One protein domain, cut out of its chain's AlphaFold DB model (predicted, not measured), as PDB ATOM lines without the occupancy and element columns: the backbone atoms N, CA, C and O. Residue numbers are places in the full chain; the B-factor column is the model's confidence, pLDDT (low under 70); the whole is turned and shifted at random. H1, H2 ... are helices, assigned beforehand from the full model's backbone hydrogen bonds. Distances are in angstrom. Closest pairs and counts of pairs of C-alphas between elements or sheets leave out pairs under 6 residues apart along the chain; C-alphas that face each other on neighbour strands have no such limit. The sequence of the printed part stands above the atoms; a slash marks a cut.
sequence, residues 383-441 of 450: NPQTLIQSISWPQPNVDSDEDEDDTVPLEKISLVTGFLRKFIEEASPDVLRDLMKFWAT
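AT A GLANCE: This is residues 383 to 441 of the 450 residues of the protein "uncharacterized protein LOC113048368 isoform X3" of Carassius auratus (UniProt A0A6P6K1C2). One long helix, H2, makes the backbone of an elongated, loosely packed shape, with two shorter helices, H1 and H3, near its last residues: H1 packs on residues 421 to 425 of H2 and splays away from it, and H3 folds back after a tight turn with little contact. From H1 a long link, residues 391 to 409, runs to the other end of H2 as a wide loop, and its residues 399 to 406 stick out free. The printed part has 59 residues with three named helices, in the order H1, H2, H3, and no named strand; its class is all helix. The whole is loose, with a radius of gyration of the C-alphas of 14.2 A, and the C-alphas span 42 by 22 by 17 A.

IN THESE COORDINATES: The longest helix, H2, holds residues 410 to 426 and measures 24.0 A from its first to its last C-alpha, from (173.969, 269.780, 262.452) to (185.886, 251.918, 273.092). H3 holds residues 429 to 440 and measures 15.8 A, ending with C-alpha 440 at (198.614, 263.581, 263.479). H1 holds residues 384 to 390 and measures 10.0 A, beginning with C-alpha 384 at (190.590, 258.154, 275.404).

HOW THE PARTS SIT: H2 touches H1 with residues 421 to 425 alone, and the closest C-alphas of the two, those of Glu 425 and Pro 384, are 5.3 A apart. H1 and H2 run opposite ways at a steep tilt of 46 degrees. H3 is close to H2 but not clearly touching it; their closest C-alphas, those of Leu 432 and Ile 424, are 6.8 A apart. H2 and H3 run opposite ways at a steep tilt of 45 degrees. H1 and H3 are also close but not clearly touching, with their closest C-alphas, those of Pro 384 and Leu 432, 7.8 A apart. These two run the same way at a shallow tilt of 20 degrees. In H1, H2 and H3 every O i to N i+4 pair is within hydrogen-bond range.

THE WHOLE: The two C-alphas farthest apart, those of Asp 401 and Asp 430, are 42.4 A apart. Without the residues that stand free, 399 to 406, the body of 51 residues spans 36 by 21 by 16 A. The link from H1 to H2, with 19 residues, is long, and the link from H2 to H3, with 2 residues, is tight. The printed part, residues 383 to 441, has no cut. The mean pLDDT of the printed part is 74.9, and 16 residues are under 70: residues 396 to 407, residue 437 and residues 439 to 441.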
ATOM      1  N   ASN A 383     195.095 257.896 276.862       71.06
ATOM      2  CA  ASN A 383     193.818 257.990 277.541       71.06
ATOM      3  C   ASN A 383     192.760 258.504 276.543       71.06
ATOM      4  O   ASN A 383     192.891 259.638 276.065       71.06
ATOM      5  N   PRO A 384     191.696 257.726 276.259       77.88
ATOM      6  CA  PRO A 384     190.590 258.154 275.404       77.88
ATOM      7  C   PRO A 384     190.024 259.528 275.773       77.88
ATOM      8  O   PRO A 384     189.734 260.343 274.902       77.88
ATOM      9  N   GLN A 385     189.901 259.805 277.074       76.62
ATOM     10  CA  GLN A 385     189.306 261.040 277.580       76.62
ATOM     11  C   GLN A 385     190.203 262.251 277.313       76.62
ATOM     12  O   GLN A 385     189.716 263.290 276.871       76.62
ATOM     13  N   THR A 386     191.516 262.105 277.507       71.00
ATOM     14  CA  THR A 386     192.494 263.156 277.188       71.00
ATOM     15  C   THR A 386     192.530 263.427 275.685       71.00
ATOM     16  O   THR A 386     192.521 264.581 275.265       71.00
ATOM     17  N   LEU A 387     192.473 262.375 274.859       79.31
ATOM     18  CA  LEU A 387     192.426 262.529 273.407       79.31
ATOM     19  C   LEU A 387     191.174 263.297 272.962       79.31
ATOM     20  O   LEU A 387     191.268 264.253 272.197       79.31
ATOM     21  N   ILE A 388     190.005 262.937 273.485       83.25
ATOM     22  CA  ILE A 388     188.736 263.609 273.177       83.25
ATOM     23  C   ILE A 388     188.756 265.097 273.546       83.25
ATOM     24  O   ILE A 388     188.175 265.909 272.823       83.25
ATOM     25  N   GLN A 389     189.400 265.447 274.661       79.19
ATOM     26  CA  GLN A 389     189.545 266.834 275.113       79.19
ATOM     27  C   GLN A 389     190.490 267.645 274.218       79.19
ATOM     28  O   GLN A 389     190.269 268.839 274.046       79.19
ATOM     29  N   SER A 390     191.488 266.999 273.608       74.62
ATOM     30  CA  SER A 390     192.439 267.647 272.693       74.62
ATOM     31  C   SER A 390     191.884 267.905 271.283       74.62
ATOM     32  O   SER A 390     192.454 268.685 270.519       74.62
ATOM     33  N   ILE A 391     190.768 267.267 270.909       82.31
ATOM     34  CA  ILE A 391     190.151 267.459 269.593       82.31
ATOM     35  C   ILE A 391     189.345 268.760 269.588       82.31
ATOM     36  O   ILE A 391     188.387 268.927 270.344       82.31
ATOM     37  N   SER A 392     189.684 269.656 268.661       82.38
ATOM     38  CA  SER A 392     188.825 270.790 268.315       82.38
ATOM     39  C   SER A 392     187.657 270.291 267.470       82.38
ATOM     40  O   SER A 392     187.798 270.022 266.277       82.38
ATOM     41  N   TRP A 393     186.506 270.105 268.113       84.44
ATOM     42  CA  TRP A 393     185.307 269.586 267.461       84.44
ATOM     43  C   TRP A 393     184.689 270.641 266.537       84.44
ATOM     44  O   TRP A 393     184.586 271.803 266.940       84.44
ATOM     45  N   PRO A 394     184.249 270.256 265.325       79.88
ATOM     46  CA  PRO A 394     183.592 271.180 264.413       79.88
ATOM     47  C   PRO A 394     182.345 271.770 265.078       79.88
ATOM     48  O   PRO A 394     181.465 271.039 265.535       79.88
ATOM     49  N   GLN A 395     182.295 273.099 265.145       70.62
ATOM     50  CA  GLN A 395     181.123 273.853 265.579       70.62
ATOM     51  C   GLN A 395     180.250 274.147 264.350       70.62
ATOM     52  O   GLN A 395     180.792 274.327 263.257       70.62
ATOM     53  N   PRO A 396     178.916 274.201 264.486       64.31
ATOM     54  CA  PRO A 396     178.072 274.717 263.417       64.31
ATOM     55  C   PRO A 396     178.455 276.174 263.126       64.31
ATOM     56  O   PRO A 396     178.429 277.003 264.035       64.31
ATOM     57  N   ASN A 397     178.834 276.483 261.881       60.06
ATOM     58  CA  ASN A 397     179.055 277.860 261.438       60.06
ATOM     59  C   ASN A 397     177.731 278.622 261.563       60.06
ATOM     60  O   ASN A 397     176.778 278.320 260.851       60.06
ATOM     61  N   VAL A 398     177.663 279.578 262.489       54.34
ATOM     62  CA  VAL A 398     176.488 280.452 262.657       54.34
ATOM     63  C   VAL A 398     176.678 281.791 261.924       54.34
ATOM     64  O   VAL A 398     175.700 282.491 261.696       54.34
ATOM     65  N   ASP A 399     177.910 282.110 261.499       52.03
ATOM     66  CA  ASP A 399     178.305 283.455 261.040       52.03
ATOM     67  C   ASP A 399     178.972 283.499 259.646       52.03
ATOM     68  O   ASP A 399     179.618 284.491 259.305       52.03
ATOM     69  N   SER A 400     178.867 282.455 258.820       49.69
ATOM     70  CA  SER A 400     179.372 282.515 257.441       49.69
ATOM     71  C   SER A 400     178.238 282.860 256.478       49.69
ATOM     72  O   SER A 400     177.336 282.047 256.298       49.69
ATOM     73  N   ASP A 401     178.328 284.017 255.813       55.56
ATOM     74  CA  ASP A 401     177.525 284.417 254.636       55.56
ATOM     75  C   ASP A 401     177.775 283.501 253.403       55.56
ATOM     76  O   ASP A 401     177.676 283.934 252.254       55.56
ATOM     77  N   GLU A 402     178.171 282.247 253.630       56.56
ATOM     78  CA  GLU A 402     178.409 281.237 252.604       56.56
ATOM     79  C   GLU A 402     177.086 280.555 252.242       56.56
ATOM     80  O   GLU A 402     176.221 280.353 253.098       56.56
ATOM     81  N   ASP A 403     176.924 280.252 250.954       56.44
ATOM     82  CA  ASP A 403     175.699 279.731 250.354       56.44
ATOM     83  C   ASP A 403     175.092 278.576 251.185       56.44
ATOM     84  O   ASP A 403     175.781 277.624 251.557       56.44
ATOM     85  N   GLU A 404     173.775 278.630 251.447       55.28
ATOM     86  CA  GLU A 404     173.019 277.648 252.259       55.28
ATOM     87  C   GLU A 404     173.204 276.175 251.815       55.28
ATOM     88  O   GLU A 404     172.857 275.262 252.565       55.28
ATOM     89  N   ASP A 405     173.754 275.929 250.620       56.12
ATOM     90  CA  ASP A 405     173.911 274.607 249.999       56.12
ATOM     91  C   ASP A 405     175.198 273.855 250.424       56.12
ATOM     92  O   ASP A 405     175.255 272.632 250.302       56.12
ATOM     93  N   ASP A 406     176.200 274.540 250.997       56.31
ATOM     94  CA  ASP A 406     177.464 273.920 251.458       56.31
ATOM     95  C   ASP A 406     177.523 273.690 252.985       56.31
ATOM     96  O   ASP A 406     178.477 273.113 253.522       56.31
ATOM     97  N   THR A 407     176.473 274.073 253.719       64.19
ATOM     98  CA  THR A 407     176.438 273.916 255.179       64.19
ATOM     99  C   THR A 407     176.065 272.481 255.565       64.19
ATOM    100  O   THR A 407     174.930 272.029 255.395       64.19
ATOM    101  N   VAL A 408     177.017 271.731 256.134       70.12
ATOM    102  CA  VAL A 408     176.761 270.362 256.615       70.12
ATOM    103  C   VAL A 408     175.696 270.387 257.730       70.12
ATOM    104  O   VAL A 408     175.898 271.056 258.744       70.12
ATOM    105  N   PRO A 409     174.588 269.623 257.613       79.88
ATOM    106  CA  PRO A 409     173.530 269.606 258.622       79.88
ATOM    107  C   PRO A 409     174.042 269.246 260.023       79.88
ATOM    108  O   PRO A 409     174.771 268.262 260.190       79.88
ATOM    109  N   LEU A 410     173.581 269.977 261.047       77.56
ATOM    110  CA  LEU A 410     173.969 269.780 262.452       77.56
ATOM    111  C   LEU A 410     173.758 268.336 262.937       77.56
ATOM    112  O   LEU A 410     174.556 267.808 263.712       77.56
ATOM    113  N   GLU A 411     172.710 267.673 262.451       80.62
ATOM    114  CA  GLU A 411     172.404 266.271 262.745       80.62
ATOM    115  C   GLU A 411     173.500 265.329 262.235       80.62
ATOM    116  O   GLU A 411     173.906 264.407 262.942       80.62
ATOM    117  N   LYS A 412     174.040 265.587 261.035       81.44
ATOM    118  CA  LYS A 412     175.150 264.811 260.468       81.44
ATOM    119  C   LYS A 412     176.452 265.084 261.216       81.44
ATOM    120  O   LYS A 412     177.175 264.133 261.503       81.44
ATOM    121  N   ILE A 413     176.727 266.340 261.584       82.12
ATOM    122  CA  ILE A 413     177.906 266.699 262.396       82.12
ATOM    123  C   ILE A 413     177.843 265.986 263.751       82.12
ATOM    124  O   ILE A 413     178.796 265.316 264.145       82.12
ATOM    125  N   SER A 414     176.700 266.061 264.435       83.88
ATOM    126  CA  SER A 414     176.485 265.426 265.742       83.88
ATOM    127  C   SER A 414     176.593 263.903 265.663       83.88
ATOM    128  O   SER A 414     177.195 263.275 266.532       83.88
ATOM    129  N   LEU A 415     176.061 263.298 264.597       87.19
ATOM    130  CA  LEU A 415     176.140 261.858 264.372       87.19
ATOM    131  C   LEU A 415     177.588 261.397 264.143       87.19
ATOM    132  O   LEU A 415     178.042 260.461 264.796       87.19
ATOM    133  N   VAL A 416     178.325 262.058 263.245       86.19
ATOM    134  CA  VAL A 416     179.709 261.685 262.900       86.19
ATOM    135  C   VAL A 416     180.658 261.926 264.077       86.19
ATOM    136  O   VAL A 416     181.444 261.043 264.419       86.19
ATOM    137  N   THR A 417     180.557 263.080 264.740       87.56
ATOM    138  CA  THR A 417     181.362 263.376 265.938       87.56
ATOM    139  C   THR A 417     181.015 262.444 267.103       87.56
ATOM    140  O   THR A 417     181.914 262.013 267.822       87.56
ATOM    141  N   GLY A 418     179.742 262.051 267.248       87.31
ATOM    142  CA  GLY A 418     179.295 261.048 268.214       87.31
ATOM    143  C   GLY A 418     179.879 259.655 267.955       87.31
ATOM    144  O   GLY A 418     180.386 259.028 268.883       87.31
ATOM    145  N   PHE A 419     179.877 259.187 266.701       91.06
ATOM    146  CA  PHE A 419     180.509 257.914 266.329       91.06
ATOM    147  C   PHE A 419     182.008 257.912 266.603       91.06
ATOM    148  O   PHE A 419     182.533 256.949 267.153       91.06
ATOM    149  N   LEU A 420     182.689 258.998 266.246       88.56
ATOM    150  CA  LEU A 420     184.118 259.145 266.467       88.56
ATOM    151  C   LEU A 420     184.473 259.189 267.960       88.56
ATOM    152  O   LEU A 420     185.417 258.529 268.380       88.56
ATOM    153  N   ARG A 421     183.696 259.914 268.774       89.56
ATOM    154  CA  ARG A 421     183.860 259.933 270.234       89.56
ATOM    155  C   ARG A 421     183.717 258.533 270.819       89.56
ATOM    156  O   ARG A 421     184.596 258.092 271.548       89.56
ATOM    157  N   LYS A 422     182.659 257.817 270.429       90.12
ATOM    158  CA  LYS A 422     182.411 256.447 270.882       90.12
ATOM    159  C   LYS A 422     183.518 255.484 270.441       90.12
ATOM    160  O   LYS A 422     183.959 254.658 271.230       90.12
ATOM    161  N   PHE A 423     184.007 255.621 269.207       91.06
ATOM    162  CA  PHE A 423     185.153 254.855 268.720       91.06
ATOM    163  C   PHE A 423     186.394 255.096 269.582       91.06
ATOM    164  O   PHE A 423     187.047 254.135 269.970       91.06
ATOM    165  N   ILE A 424     186.698 256.354 269.918       89.25
ATOM    166  CA  ILE A 424     187.842 256.682 270.774       89.25
ATOM    167  C   ILE A 424     187.661 256.095 272.185       89.25
ATOM    168  O   ILE A 424     188.609 255.541 272.730       89.25
ATOM    169  N   GLU A 425     186.459 256.171 272.762       89.62
ATOM    170  CA  GLU A 425     186.149 255.635 274.100       89.62
ATOM    171  C   GLU A 425     186.266 254.107 274.193       89.62
ATOM    172  O   GLU A 425     186.668 253.590 275.234       89.62
ATOM    173  N   GLU A 426     185.918 253.388 273.124       89.06
ATOM    174  CA  GLU A 426     185.886 251.918 273.092       89.06
ATOM    175  C   GLU A 426     187.160 251.291 272.497       89.06
ATOM    176  O   GLU A 426     187.371 250.079 272.615       89.06
ATOM    177  N   ALA A 427     188.015 252.080 271.843       85.38
ATOM    178  CA  ALA A 427     189.215 251.580 271.188       85.38
ATOM    179  C   ALA A 427     190.304 251.169 272.190       85.38
ATOM    180  O   ALA A 427     190.546 251.811 273.211       85.38
ATOM    181  N   SER A 428     191.019 250.094 271.850       82.12
ATOM    182  CA  SER A 428     192.211 249.684 272.598       82.12
ATOM    183  C   SER A 428     193.338 250.723 272.469       82.12
ATOM    184  O   SER A 428     193.404 251.425 271.453       82.12
ATOM    185  N   PRO A 429     194.280 250.785 273.429       74.75
ATOM    186  CA  PRO A 429     195.417 251.702 273.364       74.75
ATOM    187  C   PRO A 429     196.221 251.605 272.060       74.75
ATOM    188  O   PRO A 429     196.689 252.622 271.557       74.75
ATOM    189  N   ASP A 430     196.353 250.411 271.476       73.44
ATOM    190  CA  ASP A 430     197.084 250.217 270.220       73.44
ATOM    191  C   ASP A 430     196.326 250.765 269.008       73.44
ATOM    192  O   ASP A 430     196.919 251.438 268.167       73.44
ATOM    193  N   VAL A 431     195.004 250.581 268.966       82.50
ATOM    194  CA  VAL A 431     194.148 251.160 267.917       82.50
ATOM    195  C   VAL A 431     194.125 252.684 268.015       82.50
ATOM    196  O   VAL A 431     194.206 253.365 266.996       82.50
ATOM    197  N   LEU A 432     194.071 253.233 269.231       79.25
ATOM    198  CA  LEU A 432     194.197 254.674 269.444       79.25
ATOM    199  C   LEU A 432     195.563 255.180 268.980       79.25
ATOM    200  O   LEU A 432     195.653 256.231 268.351       79.25
ATOM    201  N   ARG A 433     196.632 254.420 269.237       72.06
ATOM    202  CA  ARG A 433     197.989 254.776 268.806       72.06
ATOM    203  C   ARG A 433     198.075 254.854 267.291       72.06
ATOM    204  O   ARG A 433     198.681 255.781 266.763       72.06
ATOM    205  N   ASP A 434     197.453 253.909 266.600       74.56
ATOM    206  CA  ASP A 434     197.412 253.891 265.143       74.56
ATOM    207  C   ASP A 434     196.499 254.983 264.574       74.56
ATOM    208  O   ASP A 434     196.877 255.623 263.593       74.56
ATOM    209  N   LEU A 435     195.374 255.292 265.232       79.62
ATOM    210  CA  LEU A 435     194.547 256.460 264.909       79.62
ATOM    211  C   LEU A 435     195.370 257.752 264.994       79.62
ATOM    212  O   LEU A 435     195.326 258.576 264.084       79.62
ATOM    213  N   MET A 436     196.165 257.914 266.053       74.25
ATOM    214  CA  MET A 436     196.998 259.103 266.230       74.25
ATOM    215  C   MET A 436     198.153 259.178 265.244       74.25
ATOM    216  O   MET A 436     198.417 260.256 264.709       74.25
ATOM    217  N   LYS A 437     198.794 258.049 264.922       65.94
ATOM    218  CA  LYS A 437     199.765 257.993 263.820       65.94
ATOM    219  C   LYS A 437     199.121 258.415 262.498       65.94
ATOM    220  O   LYS A 437     199.731 259.176 261.753       65.94
ATOM    221  N   PHE A 438     197.902 257.944 262.226       74.12
ATOM    222  CA  PHE A 438     197.165 258.242 261.001       74.12
ATOM    223  C   PHE A 438     196.773 259.723 260.898       74.12
ATOM    224  O   PHE A 438     197.007 260.346 259.868       74.12
ATOM    225  N   TRP A 439     196.217 260.307 261.962       69.38
ATOM    226  CA  TRP A 439     195.701 261.679 261.938       69.38
ATOM    227  C   TRP A 439     196.732 262.763 262.185       69.38
ATOM    228  O   TRP A 439     196.701 263.796 261.524       69.38
ATOM    229  N   ALA A 440     197.636 262.561 263.137       63.12
ATOM    230  CA  ALA A 440     198.614 263.581 263.479       63.12
ATOM    231  C   ALA A 440     199.878 263.483 262.616       63.12
ATOM    232  O   ALA A 440     200.717 264.381 262.683       63.12
ATOM    233  N   THR A 441     200.064 262.412 261.825       51.59
ATOM    234  CA  THR A 441     201.354 262.058 261.188       51.59
ATOM    235  C   THR A 441     202.530 262.104 262.184       51.59
ATOM    236  O   THR A 441     203.660 262.431 261.827       51.59
TER     237      THR A 441